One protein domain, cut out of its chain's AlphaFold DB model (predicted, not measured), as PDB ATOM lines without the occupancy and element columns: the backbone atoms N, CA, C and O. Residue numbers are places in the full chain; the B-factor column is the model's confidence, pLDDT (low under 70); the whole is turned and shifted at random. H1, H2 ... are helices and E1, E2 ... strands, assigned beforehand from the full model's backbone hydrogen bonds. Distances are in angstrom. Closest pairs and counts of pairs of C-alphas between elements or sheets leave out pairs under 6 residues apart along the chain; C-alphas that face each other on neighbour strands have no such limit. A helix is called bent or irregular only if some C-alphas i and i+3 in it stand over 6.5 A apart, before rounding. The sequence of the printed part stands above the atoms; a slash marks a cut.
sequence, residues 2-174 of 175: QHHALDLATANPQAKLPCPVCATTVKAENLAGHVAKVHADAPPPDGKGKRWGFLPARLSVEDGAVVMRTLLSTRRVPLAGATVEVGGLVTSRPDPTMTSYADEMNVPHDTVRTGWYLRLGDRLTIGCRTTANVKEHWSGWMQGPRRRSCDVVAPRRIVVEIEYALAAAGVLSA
ATOM      1  N   GLN A   2     185.508 147.090  98.661       64.06
ATOM      2  CA  GLN A   2     186.313 146.405  99.683       64.06
ATOM      3  C   GLN A   2     185.701 145.052 100.066       64.06
ATOM      4  O   GLN A   2     186.444 144.099 100.232       64.06
ATOM      5  N   HIS A   3     184.367 144.940 100.085       74.88
ATOM      6  CA  HIS A   3     183.684 143.679 100.390       74.88
ATOM      7  C   HIS A   3     184.087 142.551  99.423       74.88
ATOM      8  O   HIS A   3     184.682 141.591  99.879       74.88
ATOM      9  N   HIS A   4     183.959 142.720  98.096       83.62
ATOM     10  CA  HIS A   4     184.390 141.684  97.138       83.62
ATOM     11  C   HIS A   4     185.867 141.294  97.273       83.62
ATOM     12  O   HIS A   4     186.210 140.126  97.120       83.62
ATOM     13  N   ALA A   5     186.743 142.259  97.561       86.56
ATOM     14  CA  ALA A   5     188.160 141.978  97.748       86.56
ATOM     15  C   ALA A   5     188.426 141.138  99.009       86.56
ATOM     16  O   ALA A   5     189.233 140.212  98.968       86.56
ATOM     17  N   LEU A   6     187.736 141.444 100.111       89.25
ATOM     18  CA  LEU A   6     187.846 140.727 101.383       89.25
ATOM     19  C   LEU A   6     187.155 139.357 101.347       89.25
ATOM     20  O   LEU A   6     187.705 138.391 101.874       89.25
ATOM     21  N   ASP A   7     186.008 139.248 100.675       90.62
ATOM     22  CA  ASP A   7     185.295 137.984 100.468       90.62
ATOM     23  C   ASP A   7     186.176 137.009  99.677       90.62
ATOM     24  O   ASP A   7     186.402 135.869 100.084       90.62
ATOM     25  N   LEU A   8     186.759 137.492  98.575       91.44
ATOM     26  CA  LEU A   8     187.654 136.699  97.740       91.44
ATOM     27  C   LEU A   8     188.936 136.306  98.485       91.44
ATOM     28  O   LEU A   8     189.422 135.186  98.324       91.44
ATOM     29  N   ALA A   9     189.474 137.211  99.307       92.25
ATOM     30  CA  ALA A   9     190.646 136.937 100.127       92.25
ATOM     31  C   ALA A   9     190.376 135.861 101.185       92.25
ATOM     32  O   ALA A   9     191.202 134.974 101.381       92.25
ATOM     33  N   THR A  10     189.198 135.902 101.811       92.75
ATOM     34  CA  THR A  10     188.738 134.873 102.751       92.75
ATOM     35  C   THR A  10     188.591 133.518 102.060       92.75
ATOM     36  O   THR A  10     189.013 132.501 102.604       92.75
ATOM     37  N   ALA A  11     188.045 133.498 100.841       92.75
ATOM     38  CA  ALA A  11     187.874 132.273 100.063       92.75
ATOM     39  C   ALA A  11     189.198 131.686  99.533       92.75
ATOM     40  O   ALA A  11     189.269 130.491  99.259       92.75
ATOM     41  N   ASN A  12     190.245 132.506  99.381       93.44
ATOM     42  CA  ASN A  12     191.519 132.109  98.772       93.44
ATOM     43  C   ASN A  12     192.715 132.629  99.591       93.44
ATOM     44  O   ASN A  12     193.496 133.433  99.082       93.44
ATOM     45  N   PRO A  13     192.915 132.185 100.845       93.12
ATOM     46  CA  PRO A  13     193.863 132.815 101.774       93.12
ATOM     47  C   PRO A  13     195.329 132.764 101.313       93.12
ATOM     48  O   PRO A  13     196.117 133.649 101.648       93.12
ATOM     49  N   GLN A  14     195.687 131.757 100.511       93.62
ATOM     50  CA  GLN A  14     197.036 131.582  99.964       93.62
ATOM     51  C   GLN A  14     197.288 132.380  98.673       93.62
ATOM     52  O   GLN A  14     198.441 132.509  98.257       93.62
ATOM     53  N   ALA A  15     196.240 132.929  98.048       93.94
ATOM     54  CA  ALA A  15     196.360 133.665  96.795       93.94
ATOM     55  C   ALA A  15     197.097 134.995  96.985       93.94
ATOM     56  O   ALA A  15     197.075 135.622  98.051       93.94
ATOM     57  N   LYS A  16     197.726 135.469  95.910       94.56
ATOM     58  CA  LYS A  16     198.265 136.830  95.842       94.56
ATOM     59  C   LYS A  16     197.230 137.746  95.214       94.56
ATOM     60  O   LYS A  16     196.860 137.553  94.060       94.56
ATOM     61  N   LEU A  17     196.815 138.773  95.946       94.38
ATOM     62  CA  LEU A  17     195.786 139.705  95.504       94.38
ATOM     63  C   LEU A  17     196.311 141.149  95.475       94.38
ATOM     64  O   LEU A  17     197.124 141.534  96.324       94.38
ATOM     65  N   PRO A  18     195.863 141.976  94.517       93.94
ATOM     66  CA  PRO A  18     196.190 143.393  94.496       93.94
ATOM     67  C   PRO A  18     195.346 144.143  95.529       93.94
ATOM     68  O   PRO A  18     194.127 144.046  95.531       93.94
ATOM     69  N   CYS A  19     195.955 144.969  96.377       92.12
ATOM     70  CA  CYS A  19     195.194 145.830  97.284       92.12
ATOM     71  C   CYS A  19     194.223 146.742  96.494       92.12
ATOM     72  O   CYS A  19     194.673 147.466  95.603       92.12
ATOM     73  N   PRO A  20     192.918 146.812  96.829       90.19
ATOM     74  CA  PRO A  20     191.940 147.615  96.080       90.19
ATOM     75  C   PRO A  20     192.150 149.135  96.208       90.19
ATOM     76  O   PRO A  20     191.468 149.927  95.554       90.19
ATOM     77  N   VAL A  21     193.077 149.572  97.066       88.94
ATOM     78  CA  VAL A  21     193.379 150.991  97.293       88.94
ATOM     79  C   VAL A  21     194.697 151.396  96.636       88.94
ATOM     80  O   VAL A  21     194.695 152.282  95.785       88.94
ATOM     81  N   CYS A  22     195.813 150.753  96.990       89.06
ATOM     82  CA  CYS A  22     197.137 151.099  96.455       89.06
ATOM     83  C   CYS A  22     197.627 150.184  95.325       89.06
ATOM     84  O   CYS A  22     198.666 150.459  94.729       89.06
ATOM     85  N   ALA A  23     196.900 149.103  95.024       88.88
ATOM     86  CA  ALA A  23     197.255 148.090  94.030       88.88
ATOM     87  C   ALA A  23     198.579 147.342  94.284       88.88
ATOM     88  O   ALA A  23     199.074 146.639  93.399       88.88
ATOM     89  N   THR A  24     199.141 147.457  95.492       91.62
ATOM     90  CA  THR A  24     200.270 146.639  95.948       91.62
ATOM     91  C   THR A  24     199.835 145.184  96.078       91.62
ATOM     92  O   THR A  24     198.776 144.904  96.638       91.62
ATOM     93  N   THR A  25     200.653 144.258  95.579       93.38
ATOM     94  CA  THR A  25     200.428 142.821  95.758       93.38
ATOM     95  C   THR A  25     200.599 142.453  97.232       93.38
ATOM     96  O   THR A  25     201.654 142.702  97.814       93.38
ATOM     97  N   VAL A  26     199.590 141.817  97.821       94.38
ATOM     98  CA  VAL A  26     199.630 141.269  99.181       94.38
ATOM     99  C   VAL A  26     199.113 139.832  99.173       94.38
ATOM    100  O   VAL A  26     198.350 139.443  98.288       94.38
ATOM    101  N   LYS A  27     199.525 139.018 100.150       95.12
ATOM    102  CA  LYS A  27     198.851 137.733 100.383       95.12
ATOM    103  C   LYS A  27     197.417 137.999 100.833       95.12
ATOM    104  O   LYS A  27     197.204 138.888 101.658       95.12
ATOM    105  N   ALA A  28     196.472 137.221 100.323       93.94
ATOM    106  CA  ALA A  28     195.053 137.350 100.620       93.94
ATOM    107  C   ALA A  28     194.761 137.351 102.131       93.94
ATOM    108  O   ALA A  28     194.102 138.268 102.614       93.94
ATOM    109  N   GLU A  29     195.355 136.428 102.894       95.50
ATOM    110  CA  GLU A  29     195.224 136.371 104.364       95.50
ATOM    111  C   GLU A  29     195.610 137.684 105.081       95.50
ATOM    112  O   GLU A  29     195.077 138.006 106.139       95.50
ATOM    113  N   ASN A  30     196.499 138.485 104.482       96.12
ATOM    114  CA  ASN A  30     196.990 139.746 105.043       96.12
ATOM    115  C   ASN A  30     196.280 140.982 104.469       96.12
ATOM    116  O   ASN A  30     196.570 142.106 104.886       96.12
ATOM    117  N   LEU A  31     195.363 140.810 103.510       93.81
ATOM    118  CA  LEU A  31     194.724 141.919 102.804       93.81
ATOM    119  C   LEU A  31     193.905 142.801 103.753       93.81
ATOM    120  O   LEU A  31     194.035 144.024 103.708       93.81
ATOM    121  N   ALA A  32     193.113 142.193 104.640       92.75
ATOM    122  CA  ALA A  32     192.295 142.921 105.610       92.75
ATOM    123  C   ALA A  32     193.153 143.801 106.532       92.75
ATOM    124  O   ALA A  32     192.909 145.002 106.655       92.75
ATOM    125  N   GLY A  33     194.213 143.223 107.111       93.88
ATOM    126  CA  GLY A  33     195.148 143.947 107.973       93.88
ATOM    127  C   GLY A  33     195.896 145.056 107.232       93.88
ATOM    128  O   GLY A  33     196.064 146.151 107.767       93.88
ATOM    129  N   HIS A  34     196.296 144.816 105.980       93.81
ATOM    130  CA  HIS A  34     196.924 145.836 105.142       93.81
ATOM    131  C   HIS A  34     195.986 147.021 104.881       93.81
ATOM    132  O   HIS A  34     196.394 148.166 105.064       93.81
ATOM    133  N   VAL A  35     194.731 146.766 104.495       92.00
ATOM    134  CA  VAL A  35     193.752 147.832 104.237       92.00
ATOM    135  C   VAL A  35     193.464 148.622 105.512       92.00
ATOM    136  O   VAL A  35     193.551 149.845 105.484       92.00
ATOM    137  N   ALA A  36     193.213 147.952 106.638       91.25
ATOM    138  CA  ALA A  36     192.949 148.631 107.906       91.25
ATOM    139  C   ALA A  36     194.138 149.492 108.370       91.25
ATOM    140  O   ALA A  36     193.951 150.606 108.845       91.25
ATOM    141  N   LYS A  37     195.371 149.000 108.198       93.56
ATOM    142  CA  LYS A  37     196.582 149.690 108.665       93.56
ATOM    143  C   LYS A  37     197.031 150.827 107.748       93.56
ATOM    144  O   LYS A  37     197.486 151.856 108.231       93.56
ATOM    145  N   VAL A  38     196.985 150.620 106.433       93.38
ATOM    146  CA  VAL A  38     197.571 151.544 105.442       93.38
ATOM    147  C   VAL A  38     196.516 152.488 104.856       93.38
ATOM    148  O   VAL A  38     196.852 153.545 104.322       93.38
ATOM    149  N   HIS A  39     195.235 152.122 104.942       89.62
ATOM    150  CA  HIS A  39     194.146 152.763 104.206       89.62
ATOM    151  C   HIS A  39     192.883 152.997 105.048       89.62
ATOM    152  O   HIS A  39     191.792 153.024 104.478       89.62
ATOM    153  N   ALA A  40     193.024 153.194 106.365       82.94
ATOM    154  CA  ALA A  40     191.905 153.443 107.282       82.94
ATOM    155  C   ALA A  40     190.937 154.533 106.772       82.94
ATOM    156  O   ALA A  40     189.727 154.331 106.803       82.94
ATOM    157  N   ASP A  41     191.475 155.615 106.196       83.62
ATOM    158  CA  ASP A  41     190.705 156.775 105.715       83.62
ATOM    159  C   ASP A  41     190.702 156.918 104.183       83.62
ATOM    160  O   ASP A  41     190.545 158.014 103.637       83.62
ATOM    161  N   ALA A  42     190.943 155.833 103.442       76.69
ATOM    162  CA  ALA A  42     191.072 155.948 101.995       76.69
ATOM    163  C   ALA A  42     189.731 156.329 101.329       76.69
ATOM    164  O   ALA A  42     188.750 155.592 101.463       76.69
ATOM    165  N   PRO A  43     189.682 157.412 100.522       75.19
ATOM    166  CA  PRO A  43     188.475 157.785  99.786       75.19
ATOM    167  C   PRO A  43     188.131 156.701  98.759       75.19
ATOM    168  O   PRO A  43     189.031 155.957  98.365       75.19
ATOM    169  N   PRO A  44     186.890 156.600  98.253       72.25
ATOM    170  CA  PRO A  44     186.563 155.689  97.153       72.25
ATOM    171  C   PRO A  44     187.441 155.975  95.919       72.25
ATOM    172  O   PRO A  44     187.918 157.103  95.759       72.25
ATOM    173  N   PRO A  45     187.715 154.985  95.051       73.50
ATOM    174  CA  PRO A  45     188.506 155.238  93.856       73.50
ATOM    175  C   PRO A  45     187.834 156.256  92.952       73.50
ATOM    176  O   PRO A  45     186.622 156.239  92.718       73.50
ATOM    177  N   ASP A  46     188.658 157.128  92.391       75.12
ATOM    178  CA  ASP A  46     188.247 158.017  91.334       75.12
ATOM    179  C   ASP A  46     188.480 157.330  89.987       75.12
ATOM    180  O   ASP A  46     189.589 157.196  89.480       75.12
ATOM    181  N   GLY A  47     187.406 156.914  89.327       75.44
ATOM    182  CA  GLY A  47     187.520 156.396  87.965       75.44
ATOM    183  C   GLY A  47     187.791 157.468  86.907       75.44
ATOM    184  O   GLY A  47     187.443 157.274  85.745       75.44
ATOM    185  N   LYS A  48     188.350 158.628  87.278       83.31
ATOM    186  CA  LYS A  48     188.685 159.696  86.331       83.31
ATOM    187  C   LYS A  48     189.769 159.194  85.381       83.31
ATOM    188  O   LYS A  48     190.867 158.849  85.798       83.31
ATOM    189  N   GLY A  49     189.464 159.187  84.096       79.38
ATOM    190  CA  GLY A  49     190.356 158.775  83.025       79.38
ATOM    191  C   GLY A  49     190.320 159.748  81.854       79.38
ATOM    192  O   GLY A  49     189.595 160.746  81.853       79.38
ATOM    193  N   LYS A  50     191.121 159.446  80.833       78.69
ATOM    194  CA  LYS A  50     191.153 160.210  79.582       78.69
ATOM    195  C   LYS A  50     190.797 159.315  78.401       78.69
ATOM    196  O   LYS A  50     191.541 158.384  78.087       78.69
ATOM    197  N   ARG A  51     189.682 159.605  77.731       75.69
ATOM    198  CA  ARG A  51     189.302 159.016  76.445       75.69
ATOM    199  C   ARG A  51     190.166 159.596  75.336       75.69
ATOM    200  O   ARG A  51     190.373 160.808  75.279       75.69
ATOM    201  N   TRP A  52     190.722 158.714  74.506       66.12
ATOM    202  CA  TRP A  52     191.705 159.072  73.471       66.12
ATOM    203  C   TRP A  52     192.880 159.926  73.987       66.12
ATOM    204  O   TRP A  52     193.491 160.677  73.240       66.12
ATOM    205  N   GLY A  53     193.200 159.834  75.281       64.19
ATOM    206  CA  GLY A  53     194.310 160.562  75.898       64.19
ATOM    207  C   GLY A  53     194.032 162.015  76.303       64.19
ATOM    208  O   GLY A  53     194.827 162.550  77.077       64.19
ATOM    209  N   PHE A  54     192.915 162.633  75.897       70.31
ATOM    210  CA  PHE A  54     192.634 164.045  76.216       70.31
ATOM    211  C   PHE A  54     191.196 164.358  76.655       70.31
ATOM    212  O   PHE A  54     191.015 165.280  77.447       70.31
ATOM    213  N   LEU A  55     190.182 163.598  76.228       80.00
ATOM    214  CA  LEU A  55     188.797 163.873  76.626       80.00
ATOM    215  C   LEU A  55     188.505 163.306  78.020       80.00
ATOM    216  O   LEU A  55     188.817 162.140  78.262       80.00
ATOM    217  N   PRO A  56     187.866 164.057  78.933       85.06
ATOM    218  CA  PRO A  56     187.466 163.521  80.227       85.06
ATOM    219  C   PRO A  56     186.546 162.307  80.064       85.06
ATOM    220  O   PRO A  56     185.535 162.356  79.359       85.06
ATOM    221  N   ALA A  57     186.896 161.219  80.739       88.94
ATOM    222  CA  ALA A  57     186.057 160.040  80.872       88.94
ATOM    223  C   ALA A  57     186.022 159.617  82.338       88.94
ATOM    224  O   ALA A  57     186.979 159.832  83.081       88.94
ATOM    225  N   ARG A  58     184.923 159.012  82.769       91.56
ATOM    226  CA  ARG A  58     184.785 158.444  84.103       91.56
ATOM    227  C   ARG A  58     184.389 156.988  83.974       91.56
ATOM    228  O   ARG A  58     183.405 156.680  83.314       91.56
ATOM    229  N   LEU A  59     185.173 156.117  84.584       93.38
ATOM    230  CA  LEU A  59     184.865 154.708  84.739       93.38
ATOM    231  C   LEU A  59     184.248 154.461  86.114       93.38
ATOM    232  O   LEU A  59     184.612 155.106  87.094       93.38
ATOM    233  N   SER A  60     183.317 153.529  86.182       92.81
ATOM    234  CA  SER A  60     182.764 153.003  87.426       92.81
ATOM    235  C   SER A  60     182.288 151.574  87.196       92.81
ATOM    236  O   SER A  60     182.028 151.172  86.059       92.81
ATOM    237  N   VAL A  61     182.190 150.801  88.273       91.69
ATOM    238  CA  VAL A  61     181.494 149.514  88.268       91.69
ATOM    239  C   VAL A  61     180.114 149.726  88.882       91.69
ATOM    240  O   VAL A  61     180.002 150.174  90.020       91.69
ATOM    241  N   GLU A  62     179.064 149.432  88.122       92.06
ATOM    242  CA  GLU A  62     177.665 149.637  88.518       92.06
ATOM    243  C   GLU A  62     176.829 148.438  88.071       92.06
ATOM    244  O   GLU A  62     176.942 148.015  86.921       92.06
ATOM    245  N   ASP A  63     176.021 147.882  88.979       88.12
ATOM    246  CA  ASP A  63     175.120 146.728  88.783       88.12
ATOM    247  C   ASP A  63     175.672 145.669  87.809       88.12
ATOM    248  O   ASP A  63     175.127 145.420  86.729       88.12
ATOM    249  N   GLY A  64     176.826 145.096  88.165       90.75
ATOM    250  CA  GLY A  64     177.461 144.019  87.401       90.75
ATOM    251  C   GLY A  64     177.992 144.431  86.025       90.75
ATOM    252  O   GLY A  64     178.189 143.573  85.167       90.75
ATOM    253  N   ALA A  65     178.219 145.721  85.780       93.81
ATOM    254  CA  ALA A  65     178.743 146.239  84.524       93.81
ATOM    255  C   ALA A  65     179.840 147.285  84.749       93.81
ATOM    256  O   ALA A  65     179.808 148.051  85.711       93.81
ATOM    257  N   VAL A  66     180.782 147.381  83.808       94.50
ATOM    258  CA  VAL A  66     181.664 148.549  83.707       94.50
ATOM    259  C   VAL A  66     180.942 149.639  82.936       94.50
ATOM    260  O   VAL A  66     180.528 149.442  81.789       94.50
ATOM    261  N   VAL A  67     180.813 150.805  83.555       94.81
ATOM    262  CA  VAL A  67     180.210 151.995  82.966       94.81
ATOM    263  C   VAL A  67     181.309 153.006  82.666       94.81
ATOM    264  O   VAL A  67     182.017 153.466  83.555       94.81
ATOM    265  N   MET A  68     181.442 153.377  81.396       94.06
ATOM    266  CA  MET A  68     182.250 154.505  80.952       94.06
ATOM    267  C   MET A  68     181.327 155.672  80.614       94.06
ATOM    268  O   MET A  68     180.586 155.620  79.633       94.06
ATOM    269  N   ARG A  69     181.401 156.747  81.394       94.06
ATOM    270  CA  ARG A  69     180.722 158.014  81.116       94.06
ATOM    271  C   ARG A  69     181.692 159.015  80.512       94.06
ATOM    272  O   ARG A  69     182.813 159.188  80.981       94.06
ATOM    273  N   THR A  70     181.242 159.697  79.480       89.50
ATOM    274  CA  THR A  70     181.913 160.844  78.865       89.50
ATOM    275  C   THR A  70     180.927 162.004  78.830       89.50
ATOM    276  O   THR A  70     179.751 161.820  79.134       89.50
ATOM    277  N   LEU A  71     181.372 163.188  78.411       85.94
ATOM    278  CA  LEU A  71     180.461 164.321  78.207       85.94
ATOM    279  C   LEU A  71     179.386 164.044  77.141       85.94
ATOM    280  O   LEU A  71     178.325 164.651  77.184       85.94
ATOM    281  N   LEU A  72     179.655 163.139  76.193       85.75
ATOM    282  CA  LEU A  72     178.816 162.927  75.005       85.75
ATOM    283  C   LEU A  72     178.049 161.602  75.016       85.75
ATOM    284  O   LEU A  72     177.142 161.402  74.218       85.75
ATOM    285  N   SER A  73     178.457 160.648  75.850       89.62
ATOM    286  CA  SER A  73     177.904 159.295  75.819       89.62
ATOM    287  C   SER A  73     178.183 158.531  77.104       89.62
ATOM    288  O   SER A  73     179.190 158.762  77.781       89.62
ATOM    289  N   THR A  74     177.313 157.565  77.381       92.88
ATOM    290  CA  THR A  74     177.541 156.516  78.372       92.88
ATOM    291  C   THR A  74     177.633 155.179  77.650       92.88
ATOM    292  O   THR A  74     176.750 154.829  76.871       92.88
ATOM    293  N   ARG A  75     178.700 154.424  77.905       92.50
ATOM    294  CA  ARG A  75     178.880 153.052  77.426       92.50
ATOM    295  C   ARG A  75     178.854 152.117  78.625       92.50
ATOM    296  O   ARG A  75     179.617 152.319  79.564       92.50
ATOM    297  N   ARG A  76     178.009 151.088  78.581       94.81
ATOM    298  CA  ARG A  76     177.885 150.083  79.641       94.81
ATOM    299  C   ARG A  76     178.250 148.707  79.093       94.81
ATOM    300  O   ARG A  76     177.759 148.317  78.035       94.81
ATOM    301  N   VAL A  77     179.133 147.998  79.790       95.06
ATOM    302  CA  VAL A  77     179.614 146.669  79.402       95.06
ATOM    303  C   VAL A  77     179.316 145.692  80.536       95.06
ATOM    304  O   VAL A  77     179.915 145.838  81.600       95.06
ATOM    305  N   PRO A  78     178.394 144.729  80.351       94.94
ATOM    306  CA  PRO A  78     178.111 143.730  81.375       94.94
ATOM    307  C   PRO A  78     179.363 142.894  81.650       94.94
ATOM    308  O   PRO A  78     180.096 142.555  80.722       94.94
ATOM    309  N   LEU A  79     179.608 142.594  82.925       93.62
ATOM    310  CA  LEU A  79     180.736 141.777  83.366       93.62
ATOM    311  C   LEU A  79     180.441 140.290  83.186       93.62
ATOM    312  O   LEU A  79     181.309 139.552  82.741       93.62
ATOM    313  N   ALA A  80     179.218 139.854  83.497       91.19
ATOM    314  CA  ALA A  80     178.824 138.457  83.369       91.19
ATOM    315  C   ALA A  80     178.996 137.966  81.919       91.19
ATOM    316  O   ALA A  80     178.459 138.561  80.984       91.19
ATOM    317  N   GLY A  81     179.770 136.892  81.745       88.81
ATOM    318  CA  GLY A  81     180.067 136.306  80.434       88.81
ATOM    319  C   GLY A  81     180.983 137.148  79.537       88.81
ATOM    320  O   GLY A  81     181.164 136.806  78.369       88.81
ATOM    321  N   ALA A  82     181.567 138.241  80.040       91.69
ATOM    322  CA  ALA A  82     182.534 139.015  79.275       91.69
ATOM    323  C   ALA A  82     183.826 138.214  79.077       91.69
ATOM    324  O   ALA A  82     184.350 137.618  80.013       91.69
ATOM    325  N   THR A  83     184.392 138.253  77.873       94.44
ATOM    326  CA  THR A  83     185.759 137.771  77.663       94.44
ATOM    327  C   THR A  83     186.752 138.840  78.108       94.44
ATOM    328  O   THR A  83     186.555 140.031  77.856       94.44
ATOM    329  N   VAL A  84     187.827 138.426  78.779       95.69
ATOM    330  CA  VAL A  84     188.862 139.341  79.273       95.69
ATOM    331  C   VAL A  84     190.137 139.139  78.472       95.69
ATOM    332  O   VAL A  84     190.733 138.064  78.489       95.69
ATOM    333  N   GLU A  85     190.574 140.187  77.784       95.75
ATOM    334  CA  GLU A  85     191.844 140.237  77.058       95.75
ATOM    335  C   GLU A  85     192.812 141.184  77.776       95.75
ATOM    336  O   GLU A  85     192.450 142.300  78.150       95.75
ATOM    337  N   VAL A  86     194.065 140.761  77.951       94.88
ATOM    338  CA  VAL A  86     195.118 141.565  78.588       94.88
ATOM    339  C   VAL A  86     196.329 141.645  77.676       94.88
ATOM    340  O   VAL A  86     196.864 140.623  77.239       94.88
ATOM    341  N   GLY A  87     196.825 142.857  77.436       93.94
ATOM    342  CA  GLY A  87     197.989 143.071  76.580       93.94
ATOM    343  C   GLY A  87     198.804 144.309  76.940       93.94
ATOM    344  O   GLY A  87     198.552 145.000  77.927       93.94
ATOM    345  N   GLY A  88     199.846 144.566  76.149       92.69
ATOM    346  CA  GLY A  88     200.726 145.723  76.322       92.69
ATOM    347  C   GLY A  88     200.239 146.941  75.540       92.69
ATOM    348  O   GLY A  88     199.876 146.809  74.370       92.69
ATOM    349  N   LEU A  89     200.296 148.120  76.161       91.50
ATOM    350  CA  LEU A  89     200.221 149.390  75.444       91.50
ATOM    351  C   LEU A  89     201.617 149.810  74.992       91.50
ATOM    352  O   LEU A  89     202.582 149.703  75.755       91.50
ATOM    353  N   VAL A  90     201.713 150.274  73.750       90.75
ATOM    354  CA  VAL A  90     202.957 150.730  73.129       90.75
ATOM    355  C   VAL A  90     202.771 152.096  72.476       90.75
ATOM    356  O   VAL A  90     201.686 152.409  71.994       90.75
ATOM    357  N   THR A  91     203.832 152.896  72.425       85.38
ATOM    358  CA  THR A  91     203.893 154.122  71.616       85.38
ATOM    359  C   THR A  91     205.077 154.059  70.666       85.38
ATOM    360  O   THR A  91     206.069 153.391  70.954       85.38
ATOM    361  N   SER A  92     204.972 154.781  69.555       82.38
ATOM    362  CA  SER A  92     206.139 155.167  68.764       82.38
ATOM    363  C   SER A  92     206.881 156.252  69.533       82.38
ATOM    364  O   SER A  92     206.249 157.220  69.966       82.38
ATOM    365  N   ARG A  93     208.189 156.098  69.718       74.50
ATOM    366  CA  ARG A  93     209.061 157.169  70.197       74.50
ATOM    367  C   ARG A  93     210.157 157.385  69.147       74.50
ATOM    368  O   ARG A  93     210.705 156.386  68.683       74.50
ATOM    369  N   PRO A  94     210.455 158.636  68.759       69.12
ATOM    370  CA  PRO A  94     211.642 158.916  67.957       69.12
ATOM    371  C   PRO A  94     212.886 158.455  68.718       69.12
ATOM    372  O   PRO A  94     212.911 158.559  69.952       69.12
ATOM    373  N   ASP A  95     213.893 157.957  68.005       65.19
ATOM    374  CA  ASP A  95     215.173 157.605  68.616       65.19
ATOM    375  C   ASP A  95     215.744 158.831  69.367       65.19
ATOM    376  O   ASP A  95     215.947 159.891  68.762       65.19
ATOM    377  N   PRO A  96     215.977 158.736  70.692       62.47
ATOM    378  CA  PRO A  96     216.451 159.861  71.494       62.47
ATOM    379  C   PRO A  96     217.848 160.357  71.085       62.47
ATOM    380  O   PRO A  96     218.207 161.479  71.442       62.47
ATOM    381  N   THR A  97     218.624 159.563  70.340       65.69
ATOM    382  CA  THR A  97     219.956 159.945  69.845       65.69
ATOM    383  C   THR A  97     219.923 160.808  68.579       65.69
ATOM    384  O   THR A  97     220.926 161.427  68.240       65.69
ATOM    385  N   MET A  98     218.766 160.924  67.918       57.66
ATOM    386  CA  MET A  98     218.579 161.628  66.638       57.66
ATOM    387  C   MET A  98     217.657 162.855  66.779       57.66
ATOM    388  O   MET A  98     216.833 163.149  65.915       57.66
ATOM    389  N   THR A  99     217.762 163.586  67.893       56.28
ATOM    390  CA  THR A  99     216.848 164.700  68.225       56.28
ATOM    391  C   THR A  99     217.105 165.998  67.453       56.28
ATOM    392  O   THR A  99     216.196 166.817  67.365       56.28
ATOM    393  N   SER A 100     218.286 166.196  66.854       57.91
ATOM    394  CA  SER A 100     218.632 167.451  66.161       57.91
ATOM    395  C   SER A 100     218.196 167.533  64.690       57.91
ATOM    396  O   SER A 100     218.310 168.604  64.107       57.91
ATOM    397  N   TYR A 101     217.703 166.440  64.092       55.62
ATOM    398  CA  TYR A 101     217.307 166.378  62.668       55.62
ATOM    399  C   TYR A 101     215.930 165.719  62.452       55.62
ATOM    400  O   TYR A 101     215.612 165.263  61.354       55.62
ATOM    401  N   ALA A 102     215.116 165.637  63.510       52.53
ATOM    402  CA  ALA A 102     213.901 164.823  63.539       52.53
ATOM    403  C   ALA A 102     212.793 165.273  62.567       52.53
ATOM    404  O   ALA A 102     211.979 164.438  62.178       52.53
ATOM    405  N   ASP A 103     212.774 166.546  62.162       54.59
ATOM    406  CA  ASP A 103     211.753 167.080  61.248       54.59
ATOM    407  C   ASP A 103     212.106 166.908  59.755       54.59
ATOM    408  O   ASP A 103     211.214 166.980  58.913       54.59
ATOM    409  N   GLU A 104     213.372 166.635  59.403       53.75
ATOM    410  CA  GLU A 104     213.835 166.590  57.999       53.75
ATOM    411  C   GLU A 104     214.219 165.186  57.502       53.75
ATOM    412  O   GLU A 104     214.304 164.949  56.296       53.75
ATOM    413  N   MET A 105     214.411 164.219  58.403       57.06
ATOM    414  CA  MET A 105     214.768 162.837  58.067       57.06
ATOM    415  C   MET A 105     213.670 161.872  58.516       57.06
ATOM    416  O   MET A 105     213.060 162.048  59.566       57.06
ATOM    417  N   ASN A 106     213.423 160.813  57.740       59.44
ATOM    418  CA  ASN A 106     212.489 159.740  58.094       59.44
ATOM    419  C   ASN A 106     213.091 158.890  59.234       59.44
ATOM    420  O   ASN A 106     213.615 157.799  59.003       59.44
ATOM    421  N   VAL A 107     213.114 159.443  60.453       60.31
ATOM    422  CA  VAL A 107     213.813 158.856  61.602       60.31
ATOM    423  C   VAL A 107     213.165 157.515  61.969       60.31
ATOM    424  O   VAL A 107     211.935 157.439  62.111       60.31
ATOM    425  N   PRO A 108     213.958 156.440  62.151       64.94
ATOM    426  CA  PRO A 108     213.460 155.180  62.680       64.94
ATOM    427  C   PRO A 108     212.735 155.410  64.008       64.94
ATOM    428  O   PRO A 108     213.240 156.074  64.912       64.94
ATOM    429  N   HIS A 109     211.519 154.885  64.114       64.56
ATOM    430  CA  HIS A 109     210.742 154.974  65.341       64.56
ATOM    431  C   HIS A 109     210.818 153.661  66.109       64.56
ATOM    432  O   HIS A 109     210.404 152.614  65.602       64.56
ATOM    433  N   ASP A 110     211.221 153.739  67.372       79.06
ATOM    434  CA  ASP A 110     211.175 152.593  68.264       79.06
ATOM    435  C   ASP A 110     209.786 152.440  68.880       79.06
ATOM    436  O   ASP A 110     209.171 153.377  69.401       79.06
ATOM    437  N   THR A 111     209.277 151.208  68.842       82.69
ATOM    438  CA  THR A 111     208.035 150.856  69.530       82.69
ATOM    439  C   THR A 111     208.350 150.526  70.985       82.69
ATOM    440  O   THR A 111     208.753 149.409  71.311       82.69
ATOM    441  N   VAL A 112     208.117 151.487  71.878       85.56
ATOM    442  CA  VAL A 112     208.363 151.332  73.317       85.56
ATOM    443  C   VAL A 112     207.078 151.012  74.069       85.56
ATOM    444  O   VAL A 112     205.992 151.505  73.753       85.56
ATOM    445  N   ARG A 113     207.190 150.176  75.103       86.25
ATOM    446  CA  ARG A 113     206.068 149.859  75.987       86.25
ATOM    447  C   ARG A 113     205.762 151.045  76.900       86.25
ATOM    448  O   ARG A 113     206.632 151.504  77.626       86.25
ATOM    449  N   THR A 114     204.507 151.475  76.919       88.56
ATOM    450  CA  THR A 114     204.029 152.618  77.719       88.56
ATOM    451  C   THR A 114     203.006 152.240  78.777       88.56
ATOM    452  O   THR A 114     202.629 153.072  79.600       88.56
ATOM    453  N   GLY A 115     202.543 150.991  78.766       91.12
ATOM    454  CA  GLY A 115     201.613 150.493  79.763       91.12
ATOM    455  C   GLY A 115     201.048 149.129  79.405       91.12
ATOM    456  O   GLY A 115     201.674 148.307  78.720       91.12
ATOM    457  N   TRP A 116     199.841 148.897  79.891       92.81
ATOM    458  CA  TRP A 116     199.052 147.692  79.688       92.81
ATOM    459  C   TRP A 116     197.604 148.072  79.417       92.81
ATOM    460  O   TRP A 116     197.186 149.189  79.714       92.81
ATOM    461  N   TYR A 117     196.832 147.145  78.869       94.38
ATOM    462  CA  TYR A 117     195.391 147.305  78.775       94.38
ATOM    463  C   TYR A 117     194.669 146.059  79.270       94.38
ATOM    464  O   TYR A 117     195.198 144.948  79.193       94.38
ATOM    465  N   LEU A 118     193.449 146.288  79.736       94.94
ATOM    466  CA  LEU A 118     192.423 145.292  79.994       94.94
ATOM    467  C   LEU A 118     191.269 145.579  79.034       94.94
ATOM    468  O   LEU A 118     190.780 146.708  78.957       94.94
ATOM    469  N   ARG A 119     190.859 144.580  78.263       95.50
ATOM    470  CA  ARG A 119     189.779 144.686  77.284       95.50
ATOM    471  C   ARG A 119     188.650 143.728  77.650       95.50
ATOM    472  O   ARG A 119     188.896 142.563  77.942       95.50
ATOM    473  N   LEU A 120     187.430 144.258  77.630       95.12
ATOM    474  CA  LEU A 120     186.186 143.559  77.936       95.12
ATOM    475  C   LEU A 120     185.443 143.279  76.629       95.12
ATOM    476  O   LEU A 120     184.862 144.194  76.027       95.12
ATOM    477  N   GLY A 121     185.498 142.030  76.172       89.94
ATOM    478  CA  GLY A 121     184.957 141.619  74.883       89.94
ATOM    479  C   GLY A 121     185.545 142.424  73.730       89.94
ATOM    480  O   GLY A 121     186.747 142.685  73.649       89.94
ATOM    481  N   ASP A 122     184.684 142.870  72.830       87.19
ATOM    482  CA  ASP A 122     184.995 143.817  71.762       87.19
ATOM    483  C   ASP A 122     184.538 145.250  72.058       87.19
ATOM    484  O   ASP A 122     184.716 146.145  71.232       87.19
ATOM    485  N   ARG A 123     183.994 145.489  73.255       90.31
ATOM    486  CA  ARG A 123     183.221 146.700  73.558       90.31
ATOM    487  C   ARG A 123     184.020 147.799  74.237       90.31
ATOM    488  O   ARG A 123     183.674 148.975  74.095       90.31
ATOM    489  N   LEU A 124     185.036 147.450  75.025       94.00
ATOM    490  CA  LEU A 124     185.774 148.436  75.812       94.00
ATOM    491  C   LEU A 124     187.216 148.005  76.072       94.00
ATOM    492  O   LEU A 124     187.463 146.948  76.643       94.00
ATOM    493  N   THR A 125     188.164 148.861  75.697       95.06
ATOM    494  CA  THR A 125     189.596 148.718  75.977       95.06
ATOM    495  C   THR A 125     190.045 149.793  76.964       95.06
ATOM    496  O   THR A 125     190.060 150.982  76.637       95.06
ATOM    497  N   ILE A 126     190.454 149.370  78.156       94.38
ATOM    498  CA  ILE A 126     190.882 150.230  79.261       94.38
ATOM    499  C   ILE A 126     192.400 150.148  79.380       94.38
ATOM    500  O   ILE A 126     192.960 149.098  79.679       94.38
ATOM    501  N   GLY A 127     193.079 151.259  79.137       93.12
ATOM    502  CA  GLY A 127     194.513 151.400  79.318       93.12
ATOM    503  C   GLY A 127     194.900 151.754  80.750       93.12
ATOM    504  O   GLY A 127     194.217 152.526  81.416       93.12
ATOM    505  N   CYS A 128     196.051 151.263  81.189       91.69
ATOM    506  CA  CYS A 128     196.706 151.622  82.441       91.69
ATOM    507  C   CYS A 128     198.197 151.859  82.171       91.69
ATOM    508  O   CYS A 128     198.859 151.036  81.536       91.69
ATOM    509  N   ARG A 129     198.738 152.994  82.627       87.62
ATOM    510  CA  ARG A 129     200.160 153.334  82.406       87.62
ATOM    511  C   ARG A 129     201.102 152.495  83.268       87.62
ATOM    512  O   ARG A 129     202.213 152.184  82.860       87.62
ATOM    513  N   THR A 130     200.646 152.106  84.451       84.25
ATOM    514  CA  THR A 130     201.377 151.214  85.353       84.25
ATOM    515  C   THR A 130     200.997 149.763  85.088       84.25
ATOM    516  O   THR A 130     199.898 149.480  84.609       84.25
ATOM    517  N   THR A 131     201.880 148.823  85.417       74.06
ATOM    518  CA  THR A 131     201.544 147.401  85.312       74.06
ATOM    519  C   THR A 131     200.393 147.084  86.263       74.06
ATOM    520  O   THR A 131     200.436 147.465  87.425       74.06
ATOM    521  N   ALA A 132     199.338 146.428  85.780       67.44
ATOM    522  CA  ALA A 132     198.238 145.987  86.641       67.44
ATOM    523  C   ALA A 132     198.558 144.652  87.346       67.44
ATOM    524  O   ALA A 132     197.946 144.327  88.350       67.44
ATOM    525  N   ASN A 133     199.580 143.923  86.872       83.75
ATOM    526  CA  ASN A 133     199.988 142.594  87.350       83.75
ATOM    527  C   ASN A 133     198.881 141.529  87.278       83.75
ATOM    528  O   ASN A 133     198.979 140.503  87.936       83.75
ATOM    529  N   VAL A 134     197.909 141.699  86.372       84.88
ATOM    530  CA  VAL A 134     196.791 140.759  86.175       84.88
ATOM    531  C   VAL A 134     197.246 139.302  86.038       84.88
ATOM    532  O   VAL A 134     196.619 138.401  86.578       84.88
ATOM    533  N   LYS A 135     198.379 139.065  85.363       86.75
ATOM    534  CA  LYS A 135     198.939 137.717  85.181       86.75
ATOM    535  C   LYS A 135     199.374 137.048  86.493       86.75
ATOM    536  O   LYS A 135     199.429 135.823  86.544       86.75
ATOM    537  N   GLU A 136     199.754 137.829  87.501       90.06
ATOM    538  CA  GLU A 136     200.204 137.330  88.804       90.06
ATOM    539  C   GLU A 136     199.017 136.946  89.692       90.06
ATOM    540  O   GLU A 136     199.097 135.954  90.405       90.06
ATOM    541  N   HIS A 137     197.926 137.711  89.628       91.94
ATOM    542  CA  HIS A 137     196.802 137.585  90.564       91.94
ATOM    543  C   HIS A 137     195.647 136.748  90.021       91.94
ATOM    544  O   HIS A 137     194.918 136.131  90.792       91.94
ATOM    545  N   TRP A 138     195.478 136.725  88.697       95.50
ATOM    546  CA  TRP A 138     194.256 136.240  88.067       95.50
ATOM    547  C   TRP A 138     194.519 135.205  86.968       95.50
ATOM    548  O   TRP A 138     195.513 135.244  86.232       95.50
ATOM    549  N   SER A 139     193.561 134.299  86.823       94.56
ATOM    550  CA  SER A 139     193.356 133.390  85.692       94.56
ATOM    551  C   SER A 139     191.997 133.680  85.032       94.56
ATOM    552  O   SER A 139     191.248 134.518  85.531       94.56
ATOM    553  N   GLY A 140     191.692 133.060  83.885       92.94
ATOM    554  CA  GLY A 140     190.451 133.330  83.129       92.94
ATOM    555  C   GLY A 140     190.550 134.467  82.099       92.94
ATOM    556  O   GLY A 140     189.552 134.853  81.499       92.94
ATOM    557  N   TRP A 141     191.753 134.993  81.853       94.81
ATOM    558  CA  TRP A 141     192.022 136.007  80.828       94.81
ATOM    559  C   TRP A 141     192.828 135.434  79.653       94.81
ATOM    560  O   TRP A 141     193.536 134.435  79.782       94.81
ATOM    561  N   MET A 142     192.762 136.113  78.508       95.12
ATOM    562  CA  MET A 142     193.488 135.777  77.282       95.12
ATOM    563  C   MET A 142     194.566 136.815  76.968       95.12
ATOM    564  O   MET A 142     194.385 138.015  77.192       95.12
ATOM    565  N   GLN A 143     195.696 136.371  76.416       94.81
ATOM    566  CA  GLN A 143     196.751 137.284  75.986       94.81
ATOM    567  C   GLN A 143     196.362 137.998  74.689       94.81
ATOM    568  O   GLN A 143     196.256 137.375  73.637       94.81
ATOM    569  N   GLY A 144     196.220 139.318  74.769       92.94
ATOM    570  CA  GLY A 144     195.963 140.173  73.619       92.94
ATOM    571  C   GLY A 144     197.235 140.668  72.922       92.94
ATOM    572  O   GLY A 144     198.329 140.645  73.504       92.94
ATOM    573  N   PRO A 145     197.113 141.179  71.682       93.69
ATOM    574  CA  PRO A 145     198.224 141.774  70.945       93.69
ATOM    575  C   PRO A 145     198.712 143.077  71.599       93.69
ATOM    576  O   PRO A 145     198.045 143.665  72.451       93.69
ATOM    577  N   ARG A 146     199.875 143.586  71.180       92.81
ATOM    578  CA  ARG A 146     200.302 144.948  71.547       92.81
ATOM    579  C   ARG A 146     199.370 145.971  70.886       92.81
ATOM    580  O   ARG A 146     199.043 145.826  69.712       92.81
ATOM    581  N   ARG A 147     198.960 147.013  71.616       90.88
ATOM    582  CA  ARG A 147     198.053 148.062  71.112       90.88
ATOM    583  C   ARG A 147     198.649 149.453  71.281       90.88
ATOM    584  O   ARG A 147     199.278 149.744  72.292       90.88
ATOM    585  N   ARG A 148     198.409 150.316  70.294       89.25
ATOM    586  CA  ARG A 148     198.760 151.746  70.344       89.25
ATOM    587  C   ARG A 148     197.627 152.619  70.885       89.25
ATOM    588  O   ARG A 148     197.870 153.724  71.349       89.25
ATOM    589  N   SER A 149     196.394 152.118  70.841       87.25
ATOM    590  CA  SER A 149     195.192 152.852  71.225       87.25
ATOM    591  C   SER A 149     194.342 152.074  72.231       87.25
ATOM    592  O   SER A 149     194.369 150.844  72.294       87.25
ATOM    593  N   CYS A 150     193.590 152.826  73.028       90.81
ATOM    594  CA  CYS A 150     192.565 152.342  73.949       90.81
ATOM    595  C   CYS A 150     191.385 153.325  73.942       90.81
ATOM    596  O   CYS A 150     191.540 154.481  73.533       90.81
ATOM    597  N   ASP A 151     190.210 152.876  74.387       91.44
ATOM    598  CA  ASP A 151     189.047 153.755  74.523       91.44
ATOM    599  C   ASP A 151     189.285 154.785  75.628       91.44
ATOM    600  O   ASP A 151     188.953 155.956  75.467       91.44
ATOM    601  N   VAL A 152     189.891 154.362  76.739       92.56
ATOM    602  CA  VAL A 152     190.142 155.201  77.912       92.56
ATOM    603  C   VAL A 152     191.414 154.764  78.625       92.56
ATOM    604  O   VAL A 152     191.645 153.574  78.797       92.56
ATOM    605  N   VAL A 153     192.224 155.721  79.073       91.81
ATOM    606  CA  VAL A 153     193.322 155.473  80.018       91.81
ATOM    607  C   VAL A 153     192.848 155.825  81.418       91.81
ATOM    608  O   VAL A 153     192.362 156.937  81.635       91.81
ATOM    609  N   ALA A 154     193.014 154.901  82.357       90.56
ATOM    610  CA  ALA A 154     192.504 155.004  83.711       90.56
ATOM    611  C   ALA A 154     193.604 154.759  84.767       90.56
ATOM    612  O   ALA A 154     194.612 154.105  84.473       90.56
ATOM    613  N   PRO A 155     193.437 155.282  85.996       88.94
ATOM    614  CA  PRO A 155     194.309 154.969  87.121       88.94
ATOM    615  C   PRO A 155     194.311 153.472  87.439       88.94
ATOM    616  O   PRO A 155     193.317 152.776  87.248       88.94
ATOM    617  N   ARG A 156     195.407 152.967  88.013       90.31
ATOM    618  CA  ARG A 156     195.511 151.548  88.390       90.31
ATOM    619  C   ARG A 156     194.400 151.100  89.335       90.31
ATOM    620  O   ARG A 156     193.910 149.985  89.220       90.31
ATOM    621  N   ARG A 157     193.990 151.983  90.243       88.56
ATOM    622  CA  ARG A 157     193.003 151.686  91.279       88.56
ATOM    623  C   ARG A 157     191.640 151.275  90.710       88.56
ATOM    624  O   ARG A 157     191.091 150.268  91.138       88.56
ATOM    625  N   ILE A 158     191.135 152.001  89.710       90.69
ATOM    626  CA  ILE A 158     189.865 151.655  89.051       90.69
ATOM    627  C   ILE A 158     189.997 150.387  88.195       90.69
ATOM    628  O   ILE A 158     189.038 149.642  88.044       90.69
ATOM    629  N   VAL A 159     191.191 150.090  87.671       92.44
ATOM    630  CA  VAL A 159     191.437 148.823  86.963       92.44
ATOM    631  C   VAL A 159     191.378 147.640  87.934       92.44
ATOM    632  O   VAL A 159     190.693 146.671  87.636       92.44
ATOM    633  N   VAL A 160     191.989 147.752  89.118       92.81
ATOM    634  CA  VAL A 160     191.893 146.725  90.175       92.81
ATOM    635  C   VAL A 160     190.450 146.532  90.649       92.81
ATOM    636  O   VAL A 160     190.017 145.409  90.882       92.81
ATOM    637  N   GLU A 161     189.671 147.607  90.756       91.69
ATOM    638  CA  GLU A 161     188.239 147.499  91.056       91.69
ATOM    639  C   GLU A 161     187.492 146.675  89.996       91.69
ATOM    640  O   GLU A 161     186.697 145.799  90.342       91.69
ATOM    641  N   ILE A 162     187.773 146.917  88.714       93.31
ATOM    642  CA  ILE A 162     187.187 146.150  87.610       93.31
ATOM    643  C   ILE A 162     187.638 144.684  87.664       93.31
ATOM    644  O   ILE A 162     186.815 143.801  87.438       93.31
ATOM    645  N   GLU A 163     188.899 144.404  88.002       94.50
ATOM    646  CA  GLU A 163     189.406 143.035  88.191       94.50
ATOM    647  C   GLU A 163     188.628 142.284  89.281       94.50
ATOM    648  O   GLU A 163     188.143 141.179  89.039       94.50
ATOM    649  N   TYR A 164     188.426 142.899  90.450       94.38
ATOM    650  CA  TYR A 164     187.619 142.300  91.516       94.38
ATOM    651  C   TYR A 164     186.156 142.114  91.118       94.38
ATOM    652  O   TYR A 164     185.542 141.115  91.490       94.38
ATOM    653  N   ALA A 165     185.588 143.046  90.355       93.44
ATOM    654  CA  ALA A 165     184.222 142.920  89.866       93.44
ATOM    655  C   ALA A 165     184.076 141.781  88.842       93.44
ATOM    656  O   ALA A 165     183.084 141.057  88.866       93.44
ATOM    657  N   LEU A 166     185.073 141.581  87.976       94.44
ATOM    658  CA  LEU A 166     185.142 140.430  87.072       94.44
ATOM    659  C   LEU A 166     185.279 139.114  87.841       94.44
ATOM    660  O   LEU A 166     184.648 138.127  87.469       94.44
ATOM    661  N   ALA A 167     186.072 139.100  88.915       94.12
ATOM    662  CA  ALA A 167     186.203 137.929  89.775       94.12
ATOM    663  C   ALA A 167     184.887 137.599  90.494       94.12
ATOM    664  O   ALA A 167     184.440 136.457  90.478       94.12
ATOM    665  N   ALA A 168     184.205 138.613  91.035       92.56
ATOM    666  CA  ALA A 168     182.879 138.457  91.631       92.56
ATOM    667  C   ALA A 168     181.822 137.986  90.612       92.56
ATOM    668  O   ALA A 168     180.896 137.266  90.973       92.56
ATOM    669  N   ALA A 169     181.975 138.352  89.336       92.25
ATOM    670  CA  ALA A 169     181.136 137.874  88.238       92.25
ATOM    671  C   ALA A 169     181.517 136.468  87.722       92.25
ATOM    672  O   ALA A 169     180.908 135.995  86.763       92.25
ATOM    673  N   GLY A 170     182.527 135.813  88.311       93.81
ATOM    674  CA  GLY A 170     182.994 134.479  87.918       93.81
ATOM    675  C   GLY A 170     183.791 134.435  86.611       93.81
ATOM    676  O   GLY A 170     184.017 133.359  86.067       93.81
ATOM    677  N   VAL A 171     184.205 135.591  86.086       94.50
ATOM    678  CA  VAL A 171     184.980 135.686  84.838       94.50
ATOM    679  C   VAL A 171     186.473 135.505  85.090       94.50
ATOM    680  O   VAL A 171     187.173 134.892  84.287       94.50
ATOM    681  N   LEU A 172     186.966 136.053  86.201       95.06
ATOM    682  CA  LEU A 172     188.338 135.857  86.655       95.06
ATOM    683  C   LEU A 172     188.356 134.965  87.893       95.06
ATOM    684  O   LEU A 172     187.473 135.053  88.742       95.06
ATOM    685  N   SER A 173     189.416 134.176  88.028       94.44
ATOM    686  CA  SER A 173     189.655 133.363  89.225       94.44
ATOM    687  C   SER A 173     191.007 133.706  89.828       94.44
ATOM    688  O   SER A 173     191.990 133.856  89.093       94.44
ATOM    689  N   ALA A 174     191.058 133.830  91.156       93.88
ATOM    690  CA  ALA A 174     192.306 134.032  91.886       93.88
ATOM    691  C   ALA A 174     193.293 132.889  91.604       93.88
ATOM    692  O   ALA A 174     192.879 131.745  91.399       93.88
TER     693      ALA A 174
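Overview. This is residues 2 to 174 of the 175 residues of an uncharacterized protein of Kofleriaceae bacterium (UniProt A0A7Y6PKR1). Two twisted sheets, E3 E4 E5 E6 and E7 E8 E9, come together at a corner where E6 nears E8 and E9, and the helix H4 covers one face of each. On the side of H4 away from these sheets sits a small head of H1, H2 and the hairpin E1 and E2, while the hairpin E7 and E8 runs out as a long arm whose tip, residues 95 to 108, sticks out. The 173 printed residues hold four named helices and nine named strands, in the order H1 E1 E2 H2 E3 E4 E5 E6 E7 E8 E9 H3 H4; each sheet is antiparallel, and the class is mixed. The whole is compact by its radius of gyration of the C-alphas, 17.8 A, yet elongated in outline, spanning 60 by 35 by 32 A.

Arrangement. The largest sheet has the order E3, residues 48 to 51, E4, residues 55 to 62, E5, residues 65 to 70, and E6, residues 74 to 78. It is a meander, each strand the antiparallel neighbour of the one before, and is only just strongly twisted, with C-alphas up to 4.0 A off its best plane. Within hydrogen-bond range are N 49 and O 57 of E3 and E4, 2.8 A, N 60 and O 67 of E4 and E5, 2.9 A, and N 68 and O 75 of E5 and E6, 2.8 A. H4, residues 156 to 168, is on this sheet at a height of 9.7 A, over E4 and E5, and runs along the strands, at 26 degrees to E4 on the local plane; the two make two layers, a helix on one face of a sheet. The closest C-alphas of E4 and H4 are those of Val 61 and Ile 162, 6.6 A apart. A second meander is E7, residues 84 to 94, E8, residues 109 to 120, and E9, residues 124 to 128, strongly twisted, with E8 bending by 63 degrees at residue 115. N 89 and O 115 of the hairpin E7 and E8 are 2.9 A apart, and N 118 and O 126 of the hairpin E8 and E9 2.9 A. H4 is on this sheet too, also as two layers, at a height of 10.4 A. E3 and E9 are near each other, and residues 152 to 153 pair with both. H1, residues 2 to 11, touches H4 at a steep tilt of 53 degrees, the same way; Ala 5 and Tyr 164 have the closest C-alphas, 6.3 A apart, and H4 touches H1 with residues 164 to 168 alone. H1 also touches H2, residues 28 to 38, opposite ways at a shallow tilt of 32 degrees, only just short of steep, closest at the C-alphas of Ala 9 and Ala 28, 4.5 A. E1, residues 16 to 18, and E2, residues 25 to 27, are a hairpin with N 17 and O 26 2.9 A apart. H3, residues 134 to 137, only grazes the sheet E7 E8 E9 with residues 134 to 135; the closest C-alphas of E1 and H3 are those of Leu 17 and His 137, 5.5 A. Every O i to N i+4 pair is within hydrogen-bond range in H1 and H4, against 5 of 7 in H2; H3 is too short for one.

Along the chain. E4 spans 21.6 A, E5 16.0 A and E6 13.1 A from first to last C-alpha. E7 spans 32.1 A, ending at C-alpha 94 (211.642, 158.916, 67.957), and E8 29.9 A. H1 begins at C-alpha 2 (186.313, 146.405, 99.683) and spans 14.2 A; H2 spans 15.2 A and is irregular, C-alphas 29 and 32 being 7.3 A apart. H4 spans 18.5 A, ending at C-alpha 168 (182.879, 138.457, 91.631).

Size, cuts and confidence. The two C-alphas farthest apart, those of Thr 10 and Glu 104, are 60.3 A apart. The printed part, residues 2 to 174, has no cut. The links E7 to E8 and H3 to H4 are long, with 14 and 18 residues. The mean pLDDT of the printed part is 86.7; under 70 are residue 2, residues 52 to 53, residues 94 to 109 and residue 132.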